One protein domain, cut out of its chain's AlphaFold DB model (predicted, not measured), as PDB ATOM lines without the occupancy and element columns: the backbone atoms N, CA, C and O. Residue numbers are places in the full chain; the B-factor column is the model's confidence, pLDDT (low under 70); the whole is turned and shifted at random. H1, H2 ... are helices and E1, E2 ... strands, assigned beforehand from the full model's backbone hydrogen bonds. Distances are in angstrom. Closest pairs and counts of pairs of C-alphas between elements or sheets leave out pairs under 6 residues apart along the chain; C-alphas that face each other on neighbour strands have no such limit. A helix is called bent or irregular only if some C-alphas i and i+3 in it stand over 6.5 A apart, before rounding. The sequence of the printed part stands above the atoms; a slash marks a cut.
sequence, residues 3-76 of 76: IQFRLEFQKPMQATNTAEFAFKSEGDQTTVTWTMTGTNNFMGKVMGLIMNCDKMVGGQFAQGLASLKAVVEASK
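AT A GLANCE: This is residues 3 to 76 of the 76 residues of the protein "Polyketide cyclase" of Methyloglobulus sp (UniProt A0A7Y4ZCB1). Look first for a long, strongly twisted ribbon of three antiparallel strands, E1, E2 and E3, with one long helix, H2, folded back along its length and only grazing it beside E3. At one end of the resulting rod, the chain swings away from the sheet through the short helix H1, and residues 42 to 60 stick out there. The printed part has 74 residues with three named strands and two named helices, in the order E1, E2, E3, H1, H2; the sheet runs E1, E2, E3, and the class is mixed, helices and strands. The whole is loose, with a radius of gyration of the C-alphas of 14.9 A and spans of 45 by 21 by 21 A.

HOW THE PARTS SIT: Begin with the inner strand E2, residues 15 to 26, between the edge strands E1, residues 3 to 9, and E3, residues 29 to 37. The three make a meander, each strand the antiparallel neighbour of the one before. E1 and E2 form a hairpin at 147 degrees, where you find N 5 and O 19 within hydrogen-bond range at 2.8 A. E2 and E3 form a second hairpin at 160 degrees, with N 22 and O 33 at 2.8 A. Now look to H2, residues 53 to 74: it is on the sheet but only grazes it, with its residues 61 to 69. Its closest C-alphas to E3 are those of Phe 61 and Trp 34, 7.9 A apart. H1, residues 44 to 47, is not on the sheet, and it is only just apart from H2, at 8.4 A. In H2, 16 of 18 O i to N i+4 pairs are within hydrogen-bond range; H1 is too short for such a pair.

IN THESE COORDINATES: Find C-alpha 15 at (89.396, 117.953, 96.425); from there E2 runs 33.4 A to C-alpha 26. E1 starts at C-alpha 3, (93.044, 98.842, 100.467), and covers 18.8 A; E3 covers 25.9 A. H1 measures 5.5 A. H2 runs 31.3 A, ending at C-alpha 74, (94.287, 97.096, 121.179); it is neither bent nor irregular, but only just: C-alphas 56 and 59 are 6.2 A apart.

THE WHOLE: The two C-alphas farthest apart, those of Val 46 and Lys 76, are 46.0 A apart. The printed part has no cut and no long link; it ends at the chain's last residue, and residues 70 to 76 stand free. Read the B-factor column for pLDDT: its mean over the printed part is 74.6, and it is under 70 at residues 12 to 13, 38 to 58 and 75 to 76.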
ATOM      1  N   ILE A   3      94.432  98.372 100.405       91.06
ATOM      2  CA  ILE A   3      93.044  98.842 100.467       91.06
ATOM      3  C   ILE A   3      93.000 100.221  99.825       91.06
ATOM      4  O   ILE A   3      93.638 101.147 100.317       91.06
ATOM      5  N   GLN A   4      92.228 100.360  98.751       90.81
ATOM      6  CA  GLN A   4      92.035 101.624  98.047       90.81
ATOM      7  C   GLN A   4      90.667 102.224  98.383       90.81
ATOM      8  O   GLN A   4      89.661 101.520  98.445       90.81
ATOM      9  N   PHE A   5      90.623 103.537  98.571       88.38
ATOM     10  CA  PHE A   5      89.409 104.282  98.876       88.38
ATOM     11  C   PHE A   5      89.446 105.679  98.256       88.38
ATOM     12  O   PHE A   5      90.495 106.230  97.921       88.38
ATOM     13  N   ARG A   6      88.264 106.266  98.079       85.50
ATOM     14  CA  ARG A   6      88.112 107.636  97.588       85.50
ATOM     15  C   ARG A   6      88.110 108.589  98.776       85.50
ATOM     16  O   ARG A   6      87.301 108.437  99.686       85.50
ATOM     17  N   LEU A   7      89.007 109.567  98.754       82.81
ATOM     18  CA  LEU A   7      89.139 110.590  99.781       82.81
ATOM     19  C   LEU A   7      88.639 111.928  99.237       82.81
ATOM     20  O   LEU A   7      89.212 112.492  98.302       82.81
ATOM     21  N   GLU A   8      87.567 112.437  99.834       81.44
ATOM     22  CA  GLU A   8      86.969 113.714  99.461       81.44
ATOM     23  C   GLU A   8      87.203 114.755 100.550       81.44
ATOM     24  O   GLU A   8      86.646 114.684 101.644       81.44
ATOM     25  N   PHE A   9      88.010 115.759 100.229       75.50
ATOM     26  CA  PHE A   9      88.082 116.984 101.006       75.50
ATOM     27  C   PHE A   9      86.901 117.860 100.611       75.50
ATOM     28  O   PHE A   9      86.655 118.069  99.425       75.50
ATOM     29  N   GLN A  10      86.165 118.363 101.599       78.19
ATOM     30  CA  GLN A  10      84.981 119.192 101.360       78.19
ATOM     31  C   GLN A  10      85.238 120.675 101.646       78.19
ATOM     32  O   GLN A  10      84.794 121.533 100.889       78.19
ATOM     33  N   LYS A  11      85.954 121.002 102.730       70.38
ATOM     34  CA  LYS A  11      86.262 122.382 103.146       70.38
ATOM     35  C   LYS A  11      87.676 122.467 103.736       70.38
ATOM     36  O   LYS A  11      88.120 121.485 104.324       70.38
ATOM     37  N   PRO A  12      88.368 123.620 103.636       60.72
ATOM     38  CA  PRO A  12      87.990 124.839 102.902       60.72
ATOM     39  C   PRO A  12      88.174 124.726 101.381       60.72
ATOM     40  O   PRO A  12      87.688 125.576 100.644       60.72
ATOM     41  N   MET A  13      88.849 123.680 100.908       67.44
ATOM     42  CA  MET A  13      89.056 123.406  99.490       67.44
ATOM     43  C   MET A  13      88.490 122.036  99.158       67.44
ATOM     44  O   MET A  13      88.854 121.047  99.797       67.44
ATOM     45  N   GLN A  14      87.611 121.987  98.163       72.50
ATOM     46  CA  GLN A  14      87.081 120.728  97.678       72.50
ATOM     47  C   GLN A  14      88.147 120.018  96.840       72.50
ATOM     48  O   GLN A  14      88.658 120.585  95.875       72.50
ATOM     49  N   ALA A  15      88.479 118.782  97.196       73.19
ATOM     50  CA  ALA A  15      89.396 117.953  96.425       73.19
ATOM     51  C   ALA A  15      88.934 116.502  96.457       73.19
ATOM     52  O   ALA A  15      88.498 115.999  97.489       73.19
ATOM     53  N   THR A  16      89.042 115.823  95.324       79.81
ATOM     54  CA  THR A  16      88.788 114.388  95.232       79.81
ATOM     55  C   THR A  16      90.096 113.704  94.898       79.81
ATOM     56  O   THR A  16      90.673 113.938  93.837       79.81
ATOM     57  N   ASN A  17      90.549 112.858  95.813       78.81
ATOM     58  CA  ASN A  17      91.776 112.099  95.677       78.81
ATOM     59  C   ASN A  17      91.468 110.605  95.803       78.81
ATOM     60  O   ASN A  17      90.556 110.189  96.517       78.81
ATOM     61  N   THR A  18      92.256 109.791  95.127       84.56
ATOM     62  CA  THR A  18      92.332 108.355  95.361       84.56
ATOM     63  C   THR A  18      93.382 108.114  96.434       84.56
ATOM     64  O   THR A  18      94.509 108.582  96.306       84.56
ATOM     65  N   ALA A  19      93.027 107.405  97.496       85.75
ATOM     66  CA  ALA A  19      93.927 107.052  98.578       85.75
ATOM     67  C   ALA A  19      94.062 105.531  98.694       85.75
ATOM     68  O   ALA A  19      93.129 104.792  98.388       85.75
ATOM     69  N   GLU A  20      95.219 105.066  99.145       88.88
ATOM     70  CA  GLU A  20      95.508 103.648  99.329       88.88
ATOM     71  C   GLU A  20      96.346 103.410 100.586       88.88
ATOM     72  O   GLU A  20      97.260 104.177 100.894       88.88
ATOM     73  N   PHE A  21      96.032 102.329 101.297       90.31
ATOM     74  CA  PHE A  21      96.875 101.749 102.336       90.31
ATOM     75  C   PHE A  21      97.541 100.498 101.789       90.31
ATOM     76  O   PHE A  21      96.847  99.534 101.472       90.31
ATOM     77  N   ALA A  22      98.865 100.493 101.709       91.75
ATOM     78  CA  ALA A  22      99.650  99.312 101.394       91.75
ATOM     79  C   ALA A  22     100.225  98.711 102.679       91.75
ATOM     80  O   ALA A  22     100.762  99.429 103.524       91.75
ATOM     81  N   PHE A  23     100.133  97.389 102.804       92.44
ATOM     82  CA  PHE A  23     100.607  96.645 103.966       92.44
ATOM     83  C   PHE A  23     101.781  95.764 103.567       92.44
ATOM     84  O   PHE A  23     101.683  94.961 102.632       92.44
ATOM     85  N   LYS A  24     102.883  95.899 104.299       93.00
ATOM     86  CA  LYS A  24     104.081  95.085 104.135       93.00
ATOM     87  C   LYS A  24     104.442  94.444 105.468       93.00
ATOM     88  O   LYS A  24     104.663  95.146 106.450       93.00
ATOM     89  N   SER A  25     104.521  93.119 105.488       91.62
ATOM     90  CA  SER A  25     104.976  92.377 106.662       91.62
ATOM     91  C   SER A  25     106.468  92.610 106.893       91.62
ATOM     92  O   SER A  25     107.277  92.449 105.977       91.62
ATOM     93  N   GLU A  26     106.832  92.964 108.119       90.44
ATOM     94  CA  GLU A  26     108.206  93.179 108.570       90.44
ATOM     95  C   GLU A  26     108.408  92.454 109.907       90.44
ATOM     96  O   GLU A  26     108.370  93.038 110.990       90.44
ATOM     97  N   GLY A  27     108.584  91.131 109.813       89.25
ATOM     98  CA  GLY A  27     108.684  90.244 110.973       89.25
ATOM     99  C   GLY A  27     107.375  90.208 111.758       89.25
ATOM    100  O   GLY A  27     106.325  89.905 111.193       89.25
ATOM    101  N   ASP A  28     107.446  90.558 113.042       87.75
ATOM    102  CA  ASP A  28     106.289  90.622 113.950       87.75
ATOM    103  C   ASP A  28     105.495  91.934 113.834       87.75
ATOM    104  O   ASP A  28     104.548  92.170 114.589       87.75
ATOM    105  N   GLN A  29     105.896  92.815 112.915       88.25
ATOM    106  CA  GLN A  29     105.279  94.114 112.677       88.25
ATOM    107  C   GLN A  29     104.767  94.221 111.240       88.25
ATOM    108  O   GLN A  29     105.179  93.484 110.342       88.25
ATOM    109  N   THR A  30     103.882  95.187 111.016       91.31
ATOM    110  CA  THR A  30     103.375  95.525 109.686       91.31
ATOM    111  C   THR A  30     103.675  96.984 109.407       91.31
ATOM    112  O   THR A  30     103.194  97.871 110.113       91.31
ATOM    113  N   THR A  31     104.432  97.235 108.345       91.94
ATOM    114  CA  THR A  31     104.618  98.580 107.815       91.94
ATOM    115  C   THR A  31     103.411  98.939 106.959       91.94
ATOM    116  O   THR A  31     103.074  98.236 106.002       91.94
ATOM    117  N   VAL A  32     102.739 100.027 107.341       88.44
ATOM    118  CA  VAL A  32     101.564 100.563 106.648       88.44
ATOM    119  C   VAL A  32     101.953 101.857 105.952       88.44
ATOM    120  O   VAL A  32     102.315 102.833 106.608       88.44
ATOM    121  N   THR A  33     101.844 101.874 104.628       87.75
ATOM    122  CA  THR A  33     102.094 103.063 103.809       87.75
ATOM    123  C   THR A  33     100.769 103.622 103.322       87.75
ATOM    124  O   THR A  33      99.996 102.904 102.696       87.75
ATOM    125  N   TRP A  34     100.515 104.904 103.586       84.25
ATOM    126  CA  TRP A  34      99.357 105.617 103.052       84.25
ATOM    127  C   TRP A  34      99.790 106.507 101.885       84.25
ATOM    128  O   TRP A  34     100.518 107.480 102.085       84.25
ATOM    129  N   THR A  35      99.321 106.193 100.679       83.06
ATOM    130  CA  THR A  35      99.512 107.028  99.486       83.06
ATOM    131  C   THR A  35      98.210 107.743  99.136       83.06
ATOM    132  O   THR A  35      97.127 107.167  99.228       83.06
ATOM    133  N   MET A  36      98.298 109.001  98.710       79.44
ATOM    134  CA  MET A  36      97.168 109.758  98.174       79.44
ATOM    135  C   MET A  36      97.557 110.373  96.830       79.44
ATOM    136  O   MET A  36      98.513 111.137  96.745       79.44
ATOM    137  N   THR A  37      96.767 110.088  95.801       76.00
ATOM    138  CA  THR A  37      96.959 110.554  94.428       76.00
ATOM    139  C   THR A  37      95.675 111.209  93.941       76.00
ATOM    140  O   THR A  37      94.623 110.575  93.919       76.00
ATOM    141  N   GLY A  38      95.724 112.470  93.517       66.50
ATOM    142  CA  GLY A  38      94.547 113.141  92.969       66.50
ATOM    143  C   GLY A  38      94.869 114.141  91.874       66.50
ATOM    144  O   GLY A  38      95.921 114.779  91.864       66.50
ATOM    145  N   THR A  39      93.935 114.264  90.934       53.78
ATOM    146  CA  THR A  39      94.021 115.190  89.806       53.78
ATOM    147  C   THR A  39      93.522 116.554  90.267       53.78
ATOM    148  O   THR A  39      92.328 116.849  90.229       53.78
ATOM    149  N   ASN A  40      94.431 117.397  90.757       54.28
ATOM    150  CA  ASN A  40      94.095 118.757  91.166       54.28
ATOM    151  C   ASN A  40      93.819 119.597  89.905       54.28
ATOM    152  O   ASN A  40      94.745 120.053  89.232       54.28
ATOM    153  N   ASN A  41      92.543 119.724  89.529       46.44
ATOM    154  CA  ASN A  41      92.127 120.419  88.316       46.44
ATOM    155  C   ASN A  41      92.519 121.906  88.423       46.44
ATOM    156  O   ASN A  41      91.907 122.679  89.152       46.44
ATOM    157  N   PHE A  42      93.578 122.291  87.707       45.50
ATOM    158  CA  PHE A  42      93.990 123.660  87.366       45.50
ATOM    159  C   PHE A  42      94.355 124.664  88.489       45.50
ATOM    160  O   PHE A  42      95.111 125.594  88.211       45.50
ATOM    161  N   MET A  43      93.957 124.479  89.754       47.12
ATOM    162  CA  MET A  43      94.410 125.322  90.885       47.12
ATOM    163  C   MET A  43      95.718 124.846  91.543       47.12
ATOM    164  O   MET A  43      96.365 125.594  92.282       47.12
ATOM    165  N   GLY A  44      96.175 123.633  91.210       47.78
ATOM    166  CA  GLY A  44      97.385 123.014  91.765       47.78
ATOM    167  C   GLY A  44      98.710 123.723  91.444       47.78
ATOM    168  O   GLY A  44      99.675 123.544  92.180       47.78
ATOM    169  N   LYS A  45      98.779 124.569  90.405       48.00
ATOM    170  CA  LYS A  45     100.017 125.306  90.072       48.00
ATOM    171  C   LYS A  45     100.263 126.544  90.944       48.00
ATOM    172  O   LYS A  45     101.407 126.967  91.053       48.00
ATOM    173  N   VAL A  46      99.231 127.105  91.582       48.03
ATOM    174  CA  VAL A  46      99.356 128.329  92.404       48.03
ATOM    175  C   VAL A  46      99.481 127.999  93.901       48.03
ATOM    176  O   VAL A  46     100.194 128.689  94.621       48.03
ATOM    177  N   MET A  47      98.896 126.887  94.362       46.00
ATOM    178  CA  MET A  47      99.045 126.397  95.745       46.00
ATOM    179  C   MET A  47     100.330 125.595  96.008       46.00
ATOM    180  O   MET A  47     100.717 125.437  97.162       46.00
ATOM    181  N   GLY A  48     101.013 125.112  94.963       47.56
ATOM    182  CA  GLY A  48     102.244 124.321  95.091       47.56
ATOM    183  C   GLY A  48     103.498 125.109  95.494       47.56
ATOM    184  O   GLY A  48     104.504 124.496  95.832       47.56
ATOM    185  N   LEU A  49     103.457 126.447  95.474       49.19
ATOM    186  CA  LEU A  49     104.621 127.304  95.758       49.19
ATOM    187  C   LEU A  49     104.530 128.087  97.079       49.19
ATOM    188  O   LEU A  49     105.540 128.631  97.513       49.19
ATOM    189  N   ILE A  50     103.355 128.170  97.723       44.28
ATOM    190  CA  ILE A  50     103.137 129.096  98.859       44.28
ATOM    191  C   ILE A  50     102.558 128.410 100.110       44.28
ATOM    192  O   ILE A  50     102.795 128.877 101.224       44.28
ATOM    193  N   MET A  51     101.857 127.278  99.993       44.66
ATOM    194  CA  MET A  51     101.288 126.586 101.154       44.66
ATOM    195  C   MET A  51     101.976 125.245 101.378       44.66
ATOM    196  O   MET A  51     101.987 124.384 100.507       44.66
ATOM    197  N   ASN A  52     102.538 125.066 102.575       54.16
ATOM    198  CA  ASN A  52     103.085 123.802 103.060       54.16
ATOM    199  C   ASN A  52     101.982 122.715 103.078       54.16
ATOM    200  O   ASN A  52     101.402 122.450 104.132       54.16
ATOM    201  N   CYS A  53     101.679 122.081 101.941       49.78
ATOM    202  CA  CYS A  53     100.814 120.897 101.881       49.78
ATOM    203  C   CYS A  53     101.320 119.808 102.841       49.78
ATOM    204  O   CYS A  53     100.516 119.197 103.546       49.78
ATOM    205  N   ASP A  54     102.643 119.674 102.975       52.78
ATOM    206  CA  ASP A  54     103.278 118.789 103.956       52.78
ATOM    207  C   ASP A  54     102.903 119.131 105.402       52.78
ATOM    208  O   ASP A  54     102.617 118.233 106.190       52.78
ATOM    209  N   LYS A  55     102.832 120.418 105.776       54.12
ATOM    210  CA  LYS A  55     102.442 120.796 107.147       54.12
ATOM    211  C   LYS A  55     100.944 120.666 107.396       54.12
ATOM    212  O   LYS A  55     100.561 120.305 108.503       54.12
ATOM    213  N   MET A  56     100.099 120.983 106.412       56.53
ATOM    214  CA  MET A  56      98.644 120.962 106.608       56.53
ATOM    215  C   MET A  56      98.054 119.554 106.557       56.53
ATOM    216  O   MET A  56      97.203 119.235 107.383       56.53
ATOM    217  N   VAL A  57      98.492 118.710 105.622       65.00
ATOM    218  CA  VAL A  57      97.915 117.367 105.448       65.00
ATOM    219  C   VAL A  57      98.792 116.294 106.103       65.00
ATOM    220  O   VAL A  57      98.264 115.351 106.687       65.00
ATOM    221  N   GLY A  58     100.120 116.469 106.113       66.38
ATOM    222  CA  GLY A  58     101.053 115.510 106.721       66.38
ATOM    223  C   GLY A  58     100.812 115.280 108.215       66.38
ATOM    224  O   GLY A  58     100.871 114.141 108.675       66.38
ATOM    225  N   GLY A  59     100.441 116.326 108.965       74.50
ATOM    226  CA  GLY A  59     100.083 116.195 110.382       74.50
ATOM    227  C   GLY A  59      98.848 115.314 110.613       74.50
ATOM    228  O   GLY A  59      98.851 114.467 111.506       74.50
ATOM    229  N   GLN A  60      97.816 115.453 109.774       77.38
ATOM    230  CA  GLN A  60      96.611 114.627 109.883       77.38
ATOM    231  C   GLN A  60      96.852 113.182 109.448       77.38
ATOM    232  O   GLN A  60      96.336 112.268 110.087       77.38
ATOM    233  N   PHE A  61      97.682 112.956 108.425       78.19
ATOM    234  CA  PHE A  61      98.095 111.603 108.048       78.19
ATOM    235  C   PHE A  61      98.858 110.905 109.178       78.19
ATOM    236  O   PHE A  61      98.546 109.761 109.506       78.19
ATOM    237  N   ALA A  62      99.802 111.599 109.825       81.69
ATOM    238  CA  ALA A  62     100.547 111.050 110.957       81.69
ATOM    239  C   ALA A  62      99.621 110.706 112.137       81.69
ATOM    240  O   ALA A  62      99.712 109.616 112.700       81.69
ATOM    241  N   GLN A  63      98.683 111.599 112.473       86.38
ATOM    242  CA  GLN A  63      97.685 111.345 113.512       86.38
ATOM    243  C   GLN A  63      96.764 110.166 113.158       86.38
ATOM    244  O   GLN A  63      96.457 109.339 114.020       86.38
ATOM    245  N   GLY A  64      96.345 110.063 111.896       85.81
ATOM    246  CA  GLY A  64      95.536 108.955 111.395       85.81
ATOM    247  C   GLY A  64      96.260 107.615 111.507       85.81
ATOM    248  O   GLY A  64      95.697 106.667 112.049       85.81
ATOM    249  N   LEU A  65      97.528 107.547 111.087       87.50
ATOM    250  CA  LEU A  65      98.354 106.339 111.211       87.50
ATOM    251  C   LEU A  65      98.607 105.955 112.677       87.50
ATOM    252  O   LEU A  65      98.530 104.776 113.020       87.50
ATOM    253  N   ALA A  66      98.847 106.929 113.559       89.69
ATOM    254  CA  ALA A  66      98.984 106.675 114.995       89.69
ATOM    255  C   ALA A  66      97.689 106.113 115.609       89.69
ATOM    256  O   ALA A  66      97.729 105.177 116.405       89.69
ATOM    257  N   SER A  67      96.536 106.648 115.199       90.06
ATOM    258  CA  SER A  67      95.226 106.165 115.647       90.06
ATOM    259  C   SER A  67      94.947 104.755 115.127       90.06
ATOM    260  O   SER A  67      94.486 103.901 115.880       90.06
ATOM    261  N   LEU A  68      95.287 104.489 113.859       87.75
ATOM    262  CA  LEU A  68      95.196 103.160 113.263       87.75
ATOM    263  C   LEU A  68      96.021 102.153 114.067       87.75
ATOM    264  O   LEU A  68      95.475 101.128 114.462       87.75
ATOM    265  N   LYS A  69      97.288 102.475 114.372       88.38
ATOM    266  CA  LYS A  69      98.166 101.638 115.205       88.38
ATOM    267  C   LYS A  69      97.521 101.315 116.556       88.38
ATOM    268  O   LYS A  69      97.448 100.150 116.925       88.38
ATOM    269  N   ALA A  70      97.008 102.326 117.258       92.75
ATOM    270  CA  ALA A  70      96.386 102.131 118.567       92.75
ATOM    271  C   ALA A  70      95.180 101.176 118.516       92.75
ATOM    272  O   ALA A  70      95.058 100.298 119.366       92.75
ATOM    273  N   VAL A  71      94.307 101.310 117.512       92.44
ATOM    274  CA  VAL A  71      93.110 100.461 117.369       92.44
ATOM    275  C   VAL A  71      93.477  99.015 117.030       92.44
ATOM    276  O   VAL A  71      92.917  98.087 117.620       92.44
ATOM    277  N   VAL A  72      94.408  98.808 116.091       89.31
ATOM    278  CA  VAL A  72      94.779  97.449 115.660       89.31
ATOM    279  C   VAL A  72      95.572  96.704 116.731       89.31
ATOM    280  O   VAL A  72      95.393  95.500 116.878       89.31
ATOM    281  N   GLU A  73      96.396  97.403 117.514       89.00
ATOM    282  CA  GLU A  73      97.149  96.790 118.615       89.00
ATOM    283  C   GLU A  73      96.279  96.522 119.845       89.00
ATOM    284  O   GLU A  73      96.518  95.541 120.539       89.00
ATOM    285  N   ALA A  74      95.244  97.333 120.094       87.19
ATOM    286  CA  ALA A  74      94.287  97.096 121.179       87.19
ATOM    287  C   ALA A  74      93.336  95.916 120.917       87.19
ATOM    288  O   ALA A  74      92.720  95.408 121.848       87.19
ATOM    289  N   SER A  75      93.187  95.505 119.655       68.62
ATOM    290  CA  SER A  75      92.316  94.392 119.250       68.62
ATOM    291  C   SER A  75      93.036  93.035 119.238       68.62
ATOM    292  O   SER A  75      92.487  92.063 118.719       68.62
ATOM    293  N   LYS A  76      94.263  92.977 119.766       52.59
ATOM    294  CA  LYS A  76      95.078  91.766 119.913       52.59
ATOM    295  C   LYS A  76      94.962  91.210 121.329       52.59
ATOM    296  O   LYS A  76      94.907  89.968 121.444       52.59
TER     297      LYS A  76